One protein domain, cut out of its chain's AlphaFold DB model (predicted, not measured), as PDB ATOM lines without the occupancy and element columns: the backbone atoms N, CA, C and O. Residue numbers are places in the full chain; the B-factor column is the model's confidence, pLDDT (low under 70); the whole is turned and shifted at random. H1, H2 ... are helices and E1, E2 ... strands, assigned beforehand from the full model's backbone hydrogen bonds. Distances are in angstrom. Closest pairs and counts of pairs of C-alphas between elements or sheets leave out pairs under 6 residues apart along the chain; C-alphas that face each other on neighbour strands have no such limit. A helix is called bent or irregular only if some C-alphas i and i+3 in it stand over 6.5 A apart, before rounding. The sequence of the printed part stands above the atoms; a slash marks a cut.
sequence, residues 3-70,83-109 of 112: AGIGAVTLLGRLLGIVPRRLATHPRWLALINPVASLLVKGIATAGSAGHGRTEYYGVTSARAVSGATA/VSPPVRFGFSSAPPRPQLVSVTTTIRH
ATOM      1  N   ALA A   3       5.560  18.734 -23.777       94.25
ATOM      2  CA  ALA A   3       4.535  19.195 -22.842       94.25
ATOM      3  C   ALA A   3       3.143  18.698 -23.253       94.25
ATOM      4  O   ALA A   3       2.749  18.806 -24.414       94.25
ATOM      5  N   GLY A   4       2.395  18.180 -22.283       96.50
ATOM      6  CA  GLY A   4       0.983  17.850 -22.417       96.50
ATOM      7  C   GLY A   4       0.125  19.100 -22.250       96.50
ATOM      8  O   GLY A   4       0.260  19.833 -21.266       96.50
ATOM      9  N   ILE A   5      -0.768  19.346 -23.208       96.75
ATOM     10  CA  ILE A   5      -1.707  20.470 -23.160       96.75
ATOM     11  C   ILE A   5      -3.055  19.977 -22.640       96.75
ATOM     12  O   ILE A   5      -3.683  19.099 -23.224       96.75
ATOM     13  N   GLY A   6      -3.497  20.566 -21.536       95.75
ATOM     14  CA  GLY A   6      -4.743  20.240 -20.865       95.75
ATOM     15  C   GLY A   6      -5.923  21.126 -21.270       95.75
ATOM     16  O   GLY A   6      -5.946  21.809 -22.303       95.75
ATOM     17  N   ALA A   7      -6.939  21.107 -20.407       96.38
ATOM     18  CA  ALA A   7      -8.173  21.854 -20.593       96.38
ATOM     19  C   ALA A   7      -7.955  23.378 -20.600       96.38
ATOM     20  O   ALA A   7      -6.988  23.908 -20.045       96.38
ATOM     21  N   VAL A   8      -8.907  24.092 -21.210       96.38
ATOM     22  CA  VAL A   8      -9.007  25.554 -21.102       96.38
ATOM     23  C   VAL A   8      -9.244  25.917 -19.640       96.38
ATOM     24  O   VAL A   8     -10.183  25.412 -19.021       96.38
ATOM     25  N   THR A   9      -8.393  26.783 -19.089       93.25
ATOM     26  CA  THR A   9      -8.500  27.210 -17.688       93.25
ATOM     27  C   THR A   9      -9.694  28.147 -17.499       93.25
ATOM     28  O   THR A   9     -10.234  28.681 -18.469       93.25
ATOM     29  N   LEU A  10     -10.099  28.404 -16.250       90.56
ATOM     30  CA  LEU A  10     -11.116  29.423 -15.964       90.56
ATOM     31  C   LEU A  10     -10.718  30.785 -16.559       90.56
ATOM     32  O   LEU A  10     -11.528  31.420 -17.228       90.56
ATOM     33  N   LEU A  11      -9.450  31.175 -16.401       87.94
ATOM     34  CA  LEU A  11      -8.899  32.371 -17.035       87.94
ATOM     35  C   LEU A  11      -9.035  32.306 -18.561       87.94
ATOM     36  O   LEU A  11      -9.503  33.260 -19.166       87.94
ATOM     37  N   GLY A  12      -8.690  31.180 -19.187       91.25
ATOM     38  CA  GLY A  12      -8.824  31.008 -20.634       91.25
ATOM     39  C   GLY A  12     -10.262  31.175 -21.130       91.25
ATOM     40  O   GLY A  12     -10.472  31.771 -22.183       91.25
ATOM     41  N   ARG A  13     -11.253  30.709 -20.358       94.12
ATOM     42  CA  ARG A  13     -12.677  30.910 -20.670       94.12
ATOM     43  C   ARG A  13     -13.076  32.380 -20.555       94.12
ATOM     44  O   ARG A  13     -13.723  32.890 -21.461       94.12
ATOM     45  N   LEU A  14     -12.652  33.061 -19.487       90.38
ATOM     46  CA  LEU A  14     -12.914  34.492 -19.287       90.38
ATOM     47  C   LEU A  14     -12.270  35.351 -20.384       90.38
ATOM     48  O   LEU A  14     -12.903  36.262 -20.905       90.38
ATOM     49  N   LEU A  15     -11.040  35.025 -20.785       90.44
ATOM     50  CA  LEU A  15     -10.348  35.701 -21.884       90.44
ATOM     51  C   LEU A  15     -11.061  35.508 -23.227       90.44
ATOM     52  O   LEU A  15     -11.065  36.423 -24.044       90.44
ATOM     53  N   GLY A  16     -11.714  34.360 -23.432       90.69
ATOM     54  CA  GLY A  16     -12.510  34.081 -24.629       90.69
ATOM     55  C   GLY A  16     -13.751  34.968 -24.794       90.69
ATOM     56  O   GLY A  16     -14.300  35.022 -25.889       90.69
ATOM     57  N   ILE A  17     -14.180  35.680 -23.742       94.19
ATOM     58  CA  ILE A  17     -15.305  36.629 -23.796       94.19
ATOM     59  C   ILE A  17     -14.890  37.927 -24.505       94.19
ATOM     60  O   ILE A  17     -15.705  38.573 -25.162       94.19
ATOM     61  N   VAL A  18     -13.620  38.323 -24.387       91.44
ATOM     62  CA  VAL A  18     -13.120  39.587 -24.933       91.44
ATOM     63  C   VAL A  18     -12.622  39.362 -26.366       91.44
ATOM     64  O   VAL A  18     -11.719  38.551 -26.578       91.44
ATOM     65  N   PRO A  19     -13.126  40.101 -27.374       95.06
ATOM     66  CA  PRO A  19     -12.628  39.985 -28.738       95.06
ATOM     67  C   PRO A  19     -11.118  40.222 -28.806       95.06
ATOM     68  O   PRO A  19     -10.605  41.177 -28.217       95.06
ATOM     69  N   ARG A  20     -10.403  39.409 -29.595       94.31
ATOM     70  CA  ARG A  20      -8.932  39.455 -29.694       94.31
ATOM     71  C   ARG A  20      -8.383  40.864 -29.935       94.31
ATOM     72  O   ARG A  20      -7.406  41.244 -29.301       94.31
ATOM     73  N   ARG A  21      -9.029  41.648 -30.808       94.81
ATOM     74  CA  ARG A  21      -8.620  43.032 -31.113       94.81
ATOM     75  C   ARG A  21      -8.607  43.926 -29.875       94.81
ATOM     76  O   ARG A  21      -7.719  44.758 -29.758       94.81
ATOM     77  N   LEU A  22      -9.571  43.752 -28.971       95.00
ATOM     78  CA  LEU A  22      -9.651  44.507 -27.726       95.00
ATOM     79  C   LEU A  22      -8.669  43.953 -26.690       95.00
ATOM     80  O   LEU A  22      -7.907  44.720 -26.109       95.00
ATOM     81  N   ALA A  23      -8.612  42.625 -26.541       94.50
ATOM     82  CA  ALA A  23      -7.715  41.936 -25.610       94.50
ATOM     83  C   ALA A  23      -6.221  42.224 -25.852       94.50
ATOM     84  O   ALA A  23      -5.413  42.042 -24.947       94.50
ATOM     85  N   THR A  24      -5.838  42.691 -27.045       96.06
ATOM     86  CA  THR A  24      -4.458  43.099 -27.361       96.06
ATOM     87  C   THR A  24      -4.291  44.608 -27.560       96.06
ATOM     88  O   THR A  24      -3.208  45.053 -27.930       96.06
ATOM     89  N   HIS A  25      -5.335  45.419 -27.359       96.69
ATOM     90  CA  HIS A  25      -5.263  46.857 -27.606       96.69
ATOM     91  C   HIS A  25      -4.579  47.592 -26.436       96.69
ATOM     92  O   HIS A  25      -5.066  47.513 -25.307       96.69
ATOM     93  N   PRO A  26      -3.523  48.399 -26.662       95.81
ATOM     94  CA  PRO A  26      -2.767  49.037 -25.577       95.81
ATOM     95  C   PRO A  26      -3.598  49.897 -24.618       95.81
ATOM     96  O   PRO A  26      -3.400  49.836 -23.410       95.81
ATOM     97  N   ARG A  27      -4.571  50.672 -25.127       95.19
ATOM     98  CA  ARG A  27      -5.442  51.494 -24.258       95.19
ATOM     99  C   ARG A  27      -6.333  50.635 -23.357       95.19
ATOM    100  O   ARG A  27      -6.572  51.004 -22.216       95.19
ATOM    101  N   TRP A  28      -6.797  49.493 -23.867       95.00
ATOM    102  CA  TRP A  28      -7.587  48.547 -23.082       95.00
ATOM    103  C   TRP A  28      -6.725  47.899 -22.002       95.00
ATOM    104  O   TRP A  28      -7.101  47.880 -20.838       95.00
ATOM    105  N   LEU A  29      -5.524  47.452 -22.377       95.19
ATOM    106  CA  LEU A  29      -4.572  46.845 -21.452       95.19
ATOM    107  C   LEU A  29      -4.113  47.811 -20.359       95.19
ATOM    108  O   LEU A  29      -3.970  47.385 -19.219       95.19
ATOM    109  N   ALA A  30      -3.939  49.097 -20.672       94.25
ATOM    110  CA  ALA A  30      -3.679  50.132 -19.673       94.25
ATOM    111  C   ALA A  30      -4.852  50.291 -18.694       94.25
ATOM    112  O   ALA A  30      -4.639  50.360 -17.487       94.25
ATOM    113  N   LEU A  31      -6.083  50.312 -19.217       95.12
ATOM    114  CA  LEU A  31      -7.303  50.502 -18.433       95.12
ATOM    115  C   LEU A  31      -7.535  49.364 -17.430       95.12
ATOM    116  O   LEU A  31      -7.867  49.625 -16.278       95.12
ATOM    117  N   ILE A  32      -7.343  48.109 -17.846       92.25
ATOM    118  CA  ILE A  32      -7.576  46.944 -16.978       92.25
ATOM    119  C   ILE A  32      -6.386  46.608 -16.068       92.25
ATOM    120  O   ILE A  32      -6.522  45.757 -15.189       92.25
ATOM    121  N   ASN A  33      -5.232  47.259 -16.252       91.75
ATOM    122  CA  ASN A  33      -4.004  46.955 -15.515       91.75
ATOM    123  C   ASN A  33      -4.170  46.997 -13.985       91.75
ATOM    124  O   ASN A  33      -3.737  46.048 -13.334       91.75
ATOM    125  N   PRO A  34      -4.834  48.007 -13.382       90.44
ATOM    126  CA  PRO A  34      -5.025  48.035 -11.931       90.44
ATOM    127  C   PRO A  34      -5.835  46.836 -11.424       90.44
ATOM    128  O   PRO A  34      -5.520  46.269 -10.380       90.44
ATOM    129  N   VAL A  35      -6.847  46.416 -12.190       87.69
ATOM    130  CA  VAL A  35      -7.698  45.267 -11.855       87.69
ATOM    131  C   VAL A  35      -6.908  43.964 -11.978       87.69
ATOM    132  O   VAL A  35      -6.971  43.124 -11.082       87.69
ATOM    133  N   ALA A  36      -6.117  43.802 -13.042       84.69
ATOM    134  CA  ALA A  36      -5.277  42.623 -13.242       84.69
ATOM    135  C   ALA A  36      -4.259  42.442 -12.101       84.69
ATOM    136  O   ALA A  36      -4.162  41.349 -11.535       84.69
ATOM    137  N   SER A  37      -3.575  43.524 -11.714       83.06
ATOM    138  CA  SER A  37      -2.593  43.522 -10.623       83.06
ATOM    139  C   SER A  37      -3.201  43.240  -9.251       83.06
ATOM    140  O   SER A  37      -2.524  42.681  -8.387       83.06
ATOM    141  N   LEU A  38      -4.472  43.605  -9.045       84.69
ATOM    142  CA  LEU A  38      -5.203  43.317  -7.812       84.69
ATOM    143  C   LEU A  38      -5.649  41.850  -7.737       84.69
ATOM    144  O   LEU A  38      -5.564  41.237  -6.675       84.69
ATOM    145  N   LEU A  39      -6.120  41.282  -8.852       80.50
ATOM    146  CA  LEU A  39      -6.643  39.913  -8.894       80.50
ATOM    147  C   LEU A  39      -5.547  38.854  -8.761       80.50
ATOM    148  O   LEU A  39      -5.770  37.812  -8.143       80.50
ATOM    149  N   VAL A  40      -4.372  39.093  -9.346       75.44
ATOM    150  CA  VAL A  40      -3.249  38.157  -9.265       75.44
ATOM    151  C   VAL A  40      -1.968  38.919  -8.970       75.44
ATOM    152  O   VAL A  40      -1.425  39.626  -9.817       75.44
ATOM    153  N   LYS A  41      -1.450  38.729  -7.752       76.38
ATOM    154  CA  LYS A  41      -0.222  39.381  -7.297       76.38
ATOM    155  C   LYS A  41       0.933  39.075  -8.253       76.38
ATOM    156  O   LYS A  41       1.270  37.916  -8.484       76.38
ATOM    157  N   GLY A  42       1.555  40.133  -8.768       76.81
ATOM    158  CA  GLY A  42       2.685  40.045  -9.691       76.81
ATOM    159  C   GLY A  42       2.299  39.957 -11.167       76.81
ATOM    160  O   GLY A  42       3.201  39.895 -11.994       76.81
ATOM    161  N   ILE A  43       1.008  39.973 -11.517       83.12
ATOM    162  CA  ILE A  43       0.565  40.115 -12.909       83.12
ATOM    163  C   ILE A  43       0.315  41.581 -13.223       83.12
ATOM    164  O   ILE A  43      -0.269  42.292 -12.420       83.12
ATOM    165  N   ALA A  44       0.722  42.013 -14.409       89.00
ATOM    166  CA  ALA A  44       0.389  43.317 -14.955       89.00
ATOM    167  C   ALA A  44       0.212  43.205 -16.477       89.00
ATOM    168  O   ALA A  44       0.876  42.412 -17.145       89.00
ATOM    169  N   THR A  45      -0.686  44.012 -17.034       92.25
ATOM    170  CA  THR A  45      -0.956  44.108 -18.477       92.25
ATOM    171  C   THR A  45      -0.291  45.319 -19.125       92.25
ATOM    172  O   THR A  45      -0.216  45.371 -20.352       92.25
ATOM    173  N   ALA A  46       0.200  46.275 -18.332       92.75
ATOM    174  CA  ALA A  46       0.954  47.438 -18.787       92.75
ATOM    175  C   ALA A  46       2.081  47.792 -17.806       92.75
ATOM    176  O   ALA A  46       1.880  47.780 -16.588       92.75
ATOM    177  N   GLY A  47       3.245  48.168 -18.331       90.88
ATOM    178  CA  GLY A  47       4.387  48.575 -17.517       90.88
ATOM    179  C   GLY A  47       5.519  49.205 -18.323       90.88
ATOM    180  O   GLY A  47       5.423  49.405 -19.533       90.88
ATOM    181  N   SER A  48       6.597  49.572 -17.631       87.38
ATOM    182  CA  SER A  48       7.767  50.189 -18.262       87.38
ATOM    183  C   SER A  48       8.631  49.142 -18.965       87.38
ATOM    184  O   SER A  48       8.992  48.134 -18.362       87.38
ATOM    185  N   ALA A  49       9.026  49.434 -20.206       83.19
ATOM    186  CA  ALA A  49      10.028  48.673 -20.961       83.19
ATOM    187  C   ALA A  49      11.431  49.319 -20.876       83.19
ATOM    188  O   ALA A  49      12.331  49.020 -21.670       83.19
ATOM    189  N   GLY A  50      11.603  50.283 -19.964       83.88
ATOM    190  CA  GLY A  50      12.788  51.135 -19.866       83.88
ATOM    191  C   GLY A  50      12.911  52.154 -21.008       83.88
ATOM    192  O   GLY A  50      12.284  52.026 -22.064       83.88
ATOM    193  N   HIS A  51      13.758  53.168 -20.807       86.44
ATOM    194  CA  HIS A  51      14.047  54.222 -21.795       86.44
ATOM    195  C   HIS A  51      12.790  54.963 -22.297       86.44
ATOM    196  O   HIS A  51      12.621  55.178 -23.494       86.44
ATOM    197  N   GLY A  52      11.861  55.281 -21.389       85.81
ATOM    198  CA  GLY A  52      10.620  56.003 -21.709       85.81
ATOM    199  C   GLY A  52       9.576  55.201 -22.498       85.81
ATOM    200  O   GLY A  52       8.514  55.731 -22.806       85.81
ATOM    201  N   ARG A  53       9.845  53.929 -22.821       90.00
ATOM    202  CA  ARG A  53       8.919  53.054 -23.553       90.00
ATOM    203  C   ARG A  53       7.937  52.378 -22.604       90.00
ATOM    204  O   ARG A  53       8.305  51.970 -21.499       90.00
ATOM    205  N   THR A  54       6.713  52.181 -23.074       92.38
ATOM    206  CA  THR A  54       5.678  51.423 -22.359       92.38
ATOM    207  C   THR A  54       5.415  50.115 -23.082       92.38
ATOM    208  O   THR A  54       5.247  50.100 -24.298       92.38
ATOM    209  N   GLU A  55       5.362  49.017 -22.344       94.50
ATOM    210  CA  GLU A  55       5.056  47.694 -22.873       94.50
ATOM    211  C   GLU A  55       3.713  47.195 -22.338       94.50
ATOM    212  O   GLU A  55       3.311  47.504 -21.215       94.50
ATOM    213  N   TYR A  56       3.004  46.446 -23.182       95.00
ATOM    214  CA  TYR A  56       1.676  45.913 -22.917       95.00
ATOM    215  C   TYR A  56       1.621  44.429 -23.263       95.00
ATOM    216  O   TYR A  56       2.046  44.037 -24.351       95.00
ATOM    217  N   TYR A  57       1.038  43.624 -22.377       93.81
ATOM    218  CA  TYR A  57       0.863  42.183 -22.562       93.81
ATOM    219  C   TYR A  57      -0.619  41.835 -22.696       93.81
ATOM    220  O   TYR A  57      -1.363  41.830 -21.717       93.81
ATOM    221  N   GLY A  58      -1.052  41.534 -23.919       94.44
ATOM    222  CA  GLY A  58      -2.400  41.055 -24.207       94.44
ATOM    223  C   GLY A  58      -2.452  39.536 -24.236       94.44
ATOM    224  O   GLY A  58      -1.890  38.923 -25.141       94.44
ATOM    225  N   VAL A  59      -3.136  38.917 -23.275       93.19
ATOM    226  CA  VAL A  59      -3.328  37.459 -23.234       93.19
ATOM    227  C   VAL A  59      -4.705  37.118 -23.793       93.19
ATOM    228  O   VAL A  59      -5.694  37.746 -23.433       93.19
ATOM    229  N   THR A  60      -4.778  36.132 -24.684       94.56
ATOM    230  CA  THR A  60      -6.022  35.797 -25.415       94.56
ATOM    231  C   THR A  60      -6.500  34.370 -25.185       94.56
ATOM    232  O   THR A  60      -7.657  34.049 -25.440       94.56
ATOM    233  N   SER A  61      -5.635  33.510 -24.655       94.56
ATOM    234  CA  SER A  61      -5.994  32.154 -24.264       94.56
ATOM    235  C   SER A  61      -5.096  31.666 -23.142       94.56
ATOM    236  O   SER A  61      -3.928  32.050 -23.064       94.56
ATOM    237  N   ALA A  62      -5.634  30.765 -22.323       94.25
ATOM    238  CA  ALA A  62      -4.886  30.036 -21.312       94.25
ATOM    239  C   ALA A  62      -5.388  28.587 -21.231       94.25
ATOM    240  O   ALA A  62      -6.590  28.330 -21.105       94.25
ATOM    241  N   ARG A  63      -4.461  27.633 -21.309       95.88
ATOM    242  CA  ARG A  63      -4.708  26.197 -21.129       95.88
ATOM    243  C   ARG A  63      -3.763  25.647 -20.076       95.88
ATOM    244  O   ARG A  63      -2.634  26.113 -19.967       95.88
ATOM    245  N   ALA A  64      -4.217  24.668 -19.303       95.50
ATOM    246  CA  ALA A  64      -3.350  24.003 -18.339       95.50
ATOM    247  C   ALA A  64      -2.211  23.275 -19.067       95.50
ATOM    248  O   ALA A  64      -2.431  22.704 -20.134       95.50
ATOM    249  N   VAL A  65      -1.014  23.264 -18.485       95.50
ATOM    250  CA  VAL A  65      -0.000  22.263 -18.842       95.50
ATOM    251  C   VAL A  65      -0.251  21.068 -17.929       95.50
ATOM    252  O   VAL A  65      -0.172  21.204 -16.712       95.50
ATOM    253  N   SER A  66      -0.643  19.925 -18.496       95.25
ATOM    254  CA  SER A  66      -1.016  18.726 -17.727       95.25
ATOM    255  C   SER A  66       0.175  17.829 -17.392       95.25
ATOM    256  O   SER A  66       0.081  16.986 -16.507       95.25
ATOM    257  N   GLY A  67       1.298  18.023 -18.080       94.81
ATOM    258  CA  GLY A  67       2.556  17.328 -17.841       94.81
ATOM    259  C   GLY A  67       3.662  17.946 -18.684       94.81
ATOM    260  O   GLY A  67       3.383  18.576 -19.704       94.81
ATOM    261  N   ALA A  68       4.912  17.786 -18.271       95.00
ATOM    262  CA  ALA A  68       6.063  18.147 -19.085       95.00
ATOM    263  C   ALA A  68       7.238  17.225 -18.763       95.00
ATOM    264  O   ALA A  68       7.412  16.834 -17.613       95.00
ATOM    265  N   THR A  69       8.032  16.908 -19.778       94.69
ATOM    266  CA  THR A  69       9.319  16.228 -19.637       94.69
ATOM    267  C   THR A  69      10.391  17.079 -20.302       94.69
ATOM    268  O   THR A  69      10.231  17.576 -21.426       94.69
ATOM    269  N   ALA A  70      11.488  17.306 -19.592       95.12
ATOM    270  CA  ALA A  70      12.573  18.145 -20.061       95.12
ATOM    271  C   ALA A  70      13.896  17.671 -19.468       95.12
ATOM    272  O   ALA A  70      13.959  17.289 -18.305       95.12
ATOM    273  N   VAL A  83       5.540  27.081 -10.648       86.62
ATOM    274  CA  VAL A  83       6.551  28.111 -10.907       86.62
ATOM    275  C   VAL A  83       6.807  28.879  -9.611       86.62
ATOM    276  O   VAL A  83       5.976  29.679  -9.175       86.62
ATOM    277  N   SER A  84       7.947  28.604  -8.982       86.00
ATOM    278  CA  SER A  84       8.407  29.267  -7.765       86.00
ATOM    279  C   SER A  84       9.942  29.347  -7.755       86.00
ATOM    280  O   SER A  84      10.585  28.328  -8.004       86.00
ATOM    281  N   PRO A  85      10.544  30.514  -7.460       83.38
ATOM    282  CA  PRO A  85       9.884  31.797  -7.205       83.38
ATOM    283  C   PRO A  85       9.176  32.343  -8.463       83.38
ATOM    284  O   PRO A  85       9.453  31.881  -9.571       83.38
ATOM    285  N   PRO A  86       8.253  33.315  -8.322       80.50
ATOM    286  CA  PRO A  86       7.618  33.962  -9.466       80.50
ATOM    287  C   PRO A  86       8.670  34.471 -10.460       80.50
ATOM    288  O   PRO A  86       9.571  35.230 -10.095       80.50
ATOM    289  N   VAL A  87       8.573  34.035 -11.716       75.75
ATOM    290  CA  VAL A  87       9.506  34.447 -12.768       75.75
ATOM    291  C   VAL A  87       9.132  35.838 -13.255       75.75
ATOM    292  O   VAL A  87       7.988  36.079 -13.622       75.75
ATOM    293  N   ARG A  88      10.086  36.773 -13.277       74.62
ATOM    294  CA  ARG A  88       9.852  38.102 -13.851       74.62
ATOM    295  C   ARG A  88      10.076  38.048 -15.358       74.62
ATOM    296  O   ARG A  88      11.199  37.828 -15.801       74.62
ATOM    297  N   PHE A  89       9.017  38.260 -16.126       72.75
ATOM    298  CA  PHE A  89       9.080  38.534 -17.554       72.75
ATOM    299  C   PHE A  89       8.720  40.005 -17.778       72.75
ATOM    300  O   PHE A  89       7.564  40.408 -17.626       72.75
ATOM    301  N   GLY A  90       9.738  40.824 -18.049       81.62
ATOM    302  CA  GLY A  90       9.595  42.278 -18.060       81.62
ATOM    303  C   GLY A  90       9.072  42.790 -16.715       81.62
ATOM    304  O   GLY A  90       9.715  42.619 -15.678       81.62
ATOM    305  N   PHE A  91       7.891  43.405 -16.739       80.06
ATOM    306  CA  PHE A  91       7.228  43.998 -15.571       80.06
ATOM    307  C   PHE A  91       6.160  43.091 -14.924       80.06
ATOM    308  O   PHE A  91       5.528  43.503 -13.953       80.06
ATOM    309  N   SER A  92       5.942  41.877 -15.444       82.00
ATOM    310  CA  SER A  92       4.908  40.945 -14.974       82.00
ATOM    311  C   SER A  92       5.497  39.565 -14.674       82.00
ATOM    312  O   SER A  92       6.598  39.226 -15.097       82.00
ATOM    313  N   SER A  93       4.753  38.740 -13.944       81.38
ATOM    314  CA  SER A  93       5.063  37.337 -13.675       81.38
ATOM    315  C   SER A  93       4.027  36.400 -14.289       81.38
ATOM    316  O   SER A  93       2.908  36.802 -14.612       81.38
ATOM    317  N   ALA A  94       4.397  35.126 -14.420       79.19
ATOM    318  CA  ALA A  94       3.451  34.039 -14.643       79.19
ATOM    319  C   ALA A  94       2.795  33.601 -13.315       79.19
ATOM    320  O   ALA A  94       3.435  33.697 -12.260       79.19
ATOM    321  N   PRO A  95       1.544  33.095 -13.339       81.50
ATOM    322  CA  PRO A  95       0.958  32.403 -12.196       81.50
ATOM    323  C   PRO A  95       1.783  31.178 -11.769       81.50
ATOM    324  O   PRO A  95       2.390  30.533 -12.624       81.50
ATOM    325  N   PRO A  96       1.712  30.766 -10.489       87.19
ATOM    326  CA  PRO A  96       2.410  29.570 -10.015       87.19
ATOM    327  C   PRO A  96       1.960  28.277 -10.699       87.19
ATOM    328  O   PRO A  96       2.752  27.355 -10.845       87.19
ATOM    329  N   ARG A  97       0.690  28.172 -11.117       90.06
ATOM    330  CA  ARG A  97       0.198  26.978 -11.820       90.06
ATOM    331  C   ARG A  97       0.655  26.999 -13.287       90.06
ATOM    332  O   ARG A  97       0.298  27.949 -13.985       90.06
ATOM    333  N   PRO A  98       1.366  25.961 -13.772       91.81
ATOM    334  CA  PRO A  98       1.830  25.899 -15.154       91.81
ATOM    335  C   PRO A  98       0.689  25.969 -16.171       91.81
ATOM    336  O   PRO A  98      -0.292  25.223 -16.107       91.81
ATOM    337  N   GLN A  99       0.831  26.869 -17.139       92.62
ATOM    338  CA  GLN A  99      -0.165  27.095 -18.177       92.62
ATOM    339  C   GLN A  99       0.488  27.536 -19.487       92.62
ATOM    340  O   GLN A  99       1.455  28.295 -19.488       92.62
ATOM    341  N   LEU A 100      -0.078  27.083 -20.604       93.44
ATOM    342  CA  LEU A 100       0.232  27.578 -21.936       93.44
ATOM    343  C   LEU A 100      -0.679  28.768 -22.230       93.44
ATOM    344  O   LEU A 100      -1.907  28.642 -22.191       93.44
ATOM    345  N   VAL A 101      -0.080  29.913 -22.548       92.56
ATOM    346  CA  VAL A 101      -0.804  31.144 -22.871       92.56
ATOM    347  C   VAL A 101      -0.405  31.681 -24.239       92.56
ATOM    348  O   VAL A 101       0.745  31.560 -24.652       92.56
ATOM    349  N   SER A 102      -1.354  32.312 -24.928       93.44
ATOM    350  CA  SER A 102      -1.066  33.098 -26.130       93.44
ATOM    351  C   SER A 102      -1.024  34.570 -25.758       93.44
ATOM    352  O   SER A 102      -2.061  35.167 -25.451       93.44
ATOM    353  N   VAL A 103       0.183  35.134 -25.778       93.06
ATOM    354  CA  VAL A 103       0.463  36.527 -25.426       93.06
ATOM    355  C   VAL A 103       0.846  37.329 -26.668       93.06
ATOM    356  O   VAL A 103       1.571  36.855 -27.537       93.06
ATOM    357  N   THR A 104       0.325  38.546 -26.770       95.06
ATOM    358  CA  THR A 104       0.756  39.565 -27.726       95.06
ATOM    359  C   THR A 104       1.406  40.694 -26.951       95.06
ATOM    360  O   THR A 104       0.758  41.333 -26.122       95.06
ATOM    361  N   THR A 105       2.674  40.943 -27.246       93.75
ATOM    362  CA  THR A 105       3.435  42.040 -26.658       93.75
ATOM    363  C   THR A 105       3.402  43.242 -27.587       93.75
ATOM    364  O   THR A 105       3.698  43.121 -28.773       93.75
ATOM    365  N   THR A 106       3.042  44.409 -27.060       94.88
ATOM    366  CA  THR A 106       3.139  45.684 -27.783       94.88
ATOM    367  C   THR A 106       4.060  46.622 -27.029       94.88
ATOM    368  O   THR A 106       3.831  46.876 -25.852       94.88
ATOM    369  N   ILE A 107       5.053  47.183 -27.715       93.50
ATOM    370  CA  ILE A 107       5.931  48.219 -27.168       93.50
ATOM    371  C   ILE A 107       5.560  49.542 -27.835       93.50
ATOM    372  O   ILE A 107       5.543  49.646 -29.060       93.50
ATOM    373  N   ARG A 108       5.241  50.553 -27.028       92.88
ATOM    374  CA  ARG A 108       5.039  51.932 -27.468       92.88
ATOM    375  C   ARG A 108       6.261  52.761 -27.133       92.88
ATOM    376  O   ARG A 108       6.753  52.747 -26.005       92.88
ATOM    377  N   HIS A 109       6.715  53.496 -28.134       90.69
ATOM    378  CA  HIS A 109       7.757  54.493 -27.982       90.69
ATOM    379  C   HIS A 109       7.125  55.830 -27.585       90.69
ATOM    380  O   HIS A 109       5.990  56.093 -27.993       90.69
TER     381      HIS A 109
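This is residues 3 to 70 and 83 to 109 of the 112 residues of an uncharacterized protein of Arthrobacter sp. MN05-02 (UniProt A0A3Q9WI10). A twisted, open sheet is built round one long strand, E3, which runs most of the model's length, with E4 beside it on one side and, on its other side, E2 near its first end and E1 near its last. H1, H2 and H3 follow one another along E3, from the part near E1 back to the part near E2, and residues 83 to 98 form a long looping stretch with no named element. The printed part has 95 residues, with the order E1 H1 H2 H3 E2 E3 E4; the class is mixed, helices and strands, and the neighbour strands are antiparallel. The whole is compact, with a radius of gyration of the C-alphas of 13.6 A, and spans 40 by 30 by 23 A.

E1, residues 3 to 8, begins with C-alpha 3 at (4.535, 19.195, -22.842). H1 is residues 10 to 15 and H2 residues 20 to 23. H3, residues 26 to 39, is 19.4 A long and irregular: C-alphas 31 and 34 are 7.3 A apart. E2, residues 46 to 48, forms a hairpin with E3, residues 54 to 69, which is 35.5 A long and bends by 94 degrees at residue 66. E4, residues 99 to 108, is 27.0 A long, bends by 51 degrees at residue 102, and ends with C-alpha 108 at (5.039, 51.932, -27.468).

E1 is beside residues 63 to 68 of E3, with N 4 and O 67 at 2.8 A, within hydrogen-bond range. E2 is beside residues 54 to 56 of E3, with N 55 and O 47 at 2.8 A. E4 is on the other side of E3, beside residues 54 to 65, with N 56 and O 106 at 2.8 A and N 100 and O 63 at 2.8 A. H1 is on the sheet at a height of 4.6 A; its closest C-alphas with E3 are those of Gly 12 and Ala 62, 4.1 A apart. H2 is on the opposite face from H1, at a height of 8.1 A, and lies only just over E3, with 3 of its C-alphas falling on it; the closest C-alphas are those of Ala 23 and Gly 58, 5.6 A apart. H3 is on the sheet at a height of 5.5 A, over E3; the closest C-alphas are those of Pro 26 and Tyr 56, 6.0 A apart. H1 and H3 are apart. In H1 every O i to N i+4 pair is within hydrogen-bond range, in H3 8 of 10 are, and H2 is too short for such a pair.

The C-alphas of Gly 52 and Thr 69, the two farthest apart, are 39.9 A from each other. Residues 71 to 82 are not printed, and C-alphas 70 and 83 are 14.8 A apart across this cut. Of the links that are printed whole, none is long. The mean pLDDT of the printed part is 90.2, and no printed residue is under 70.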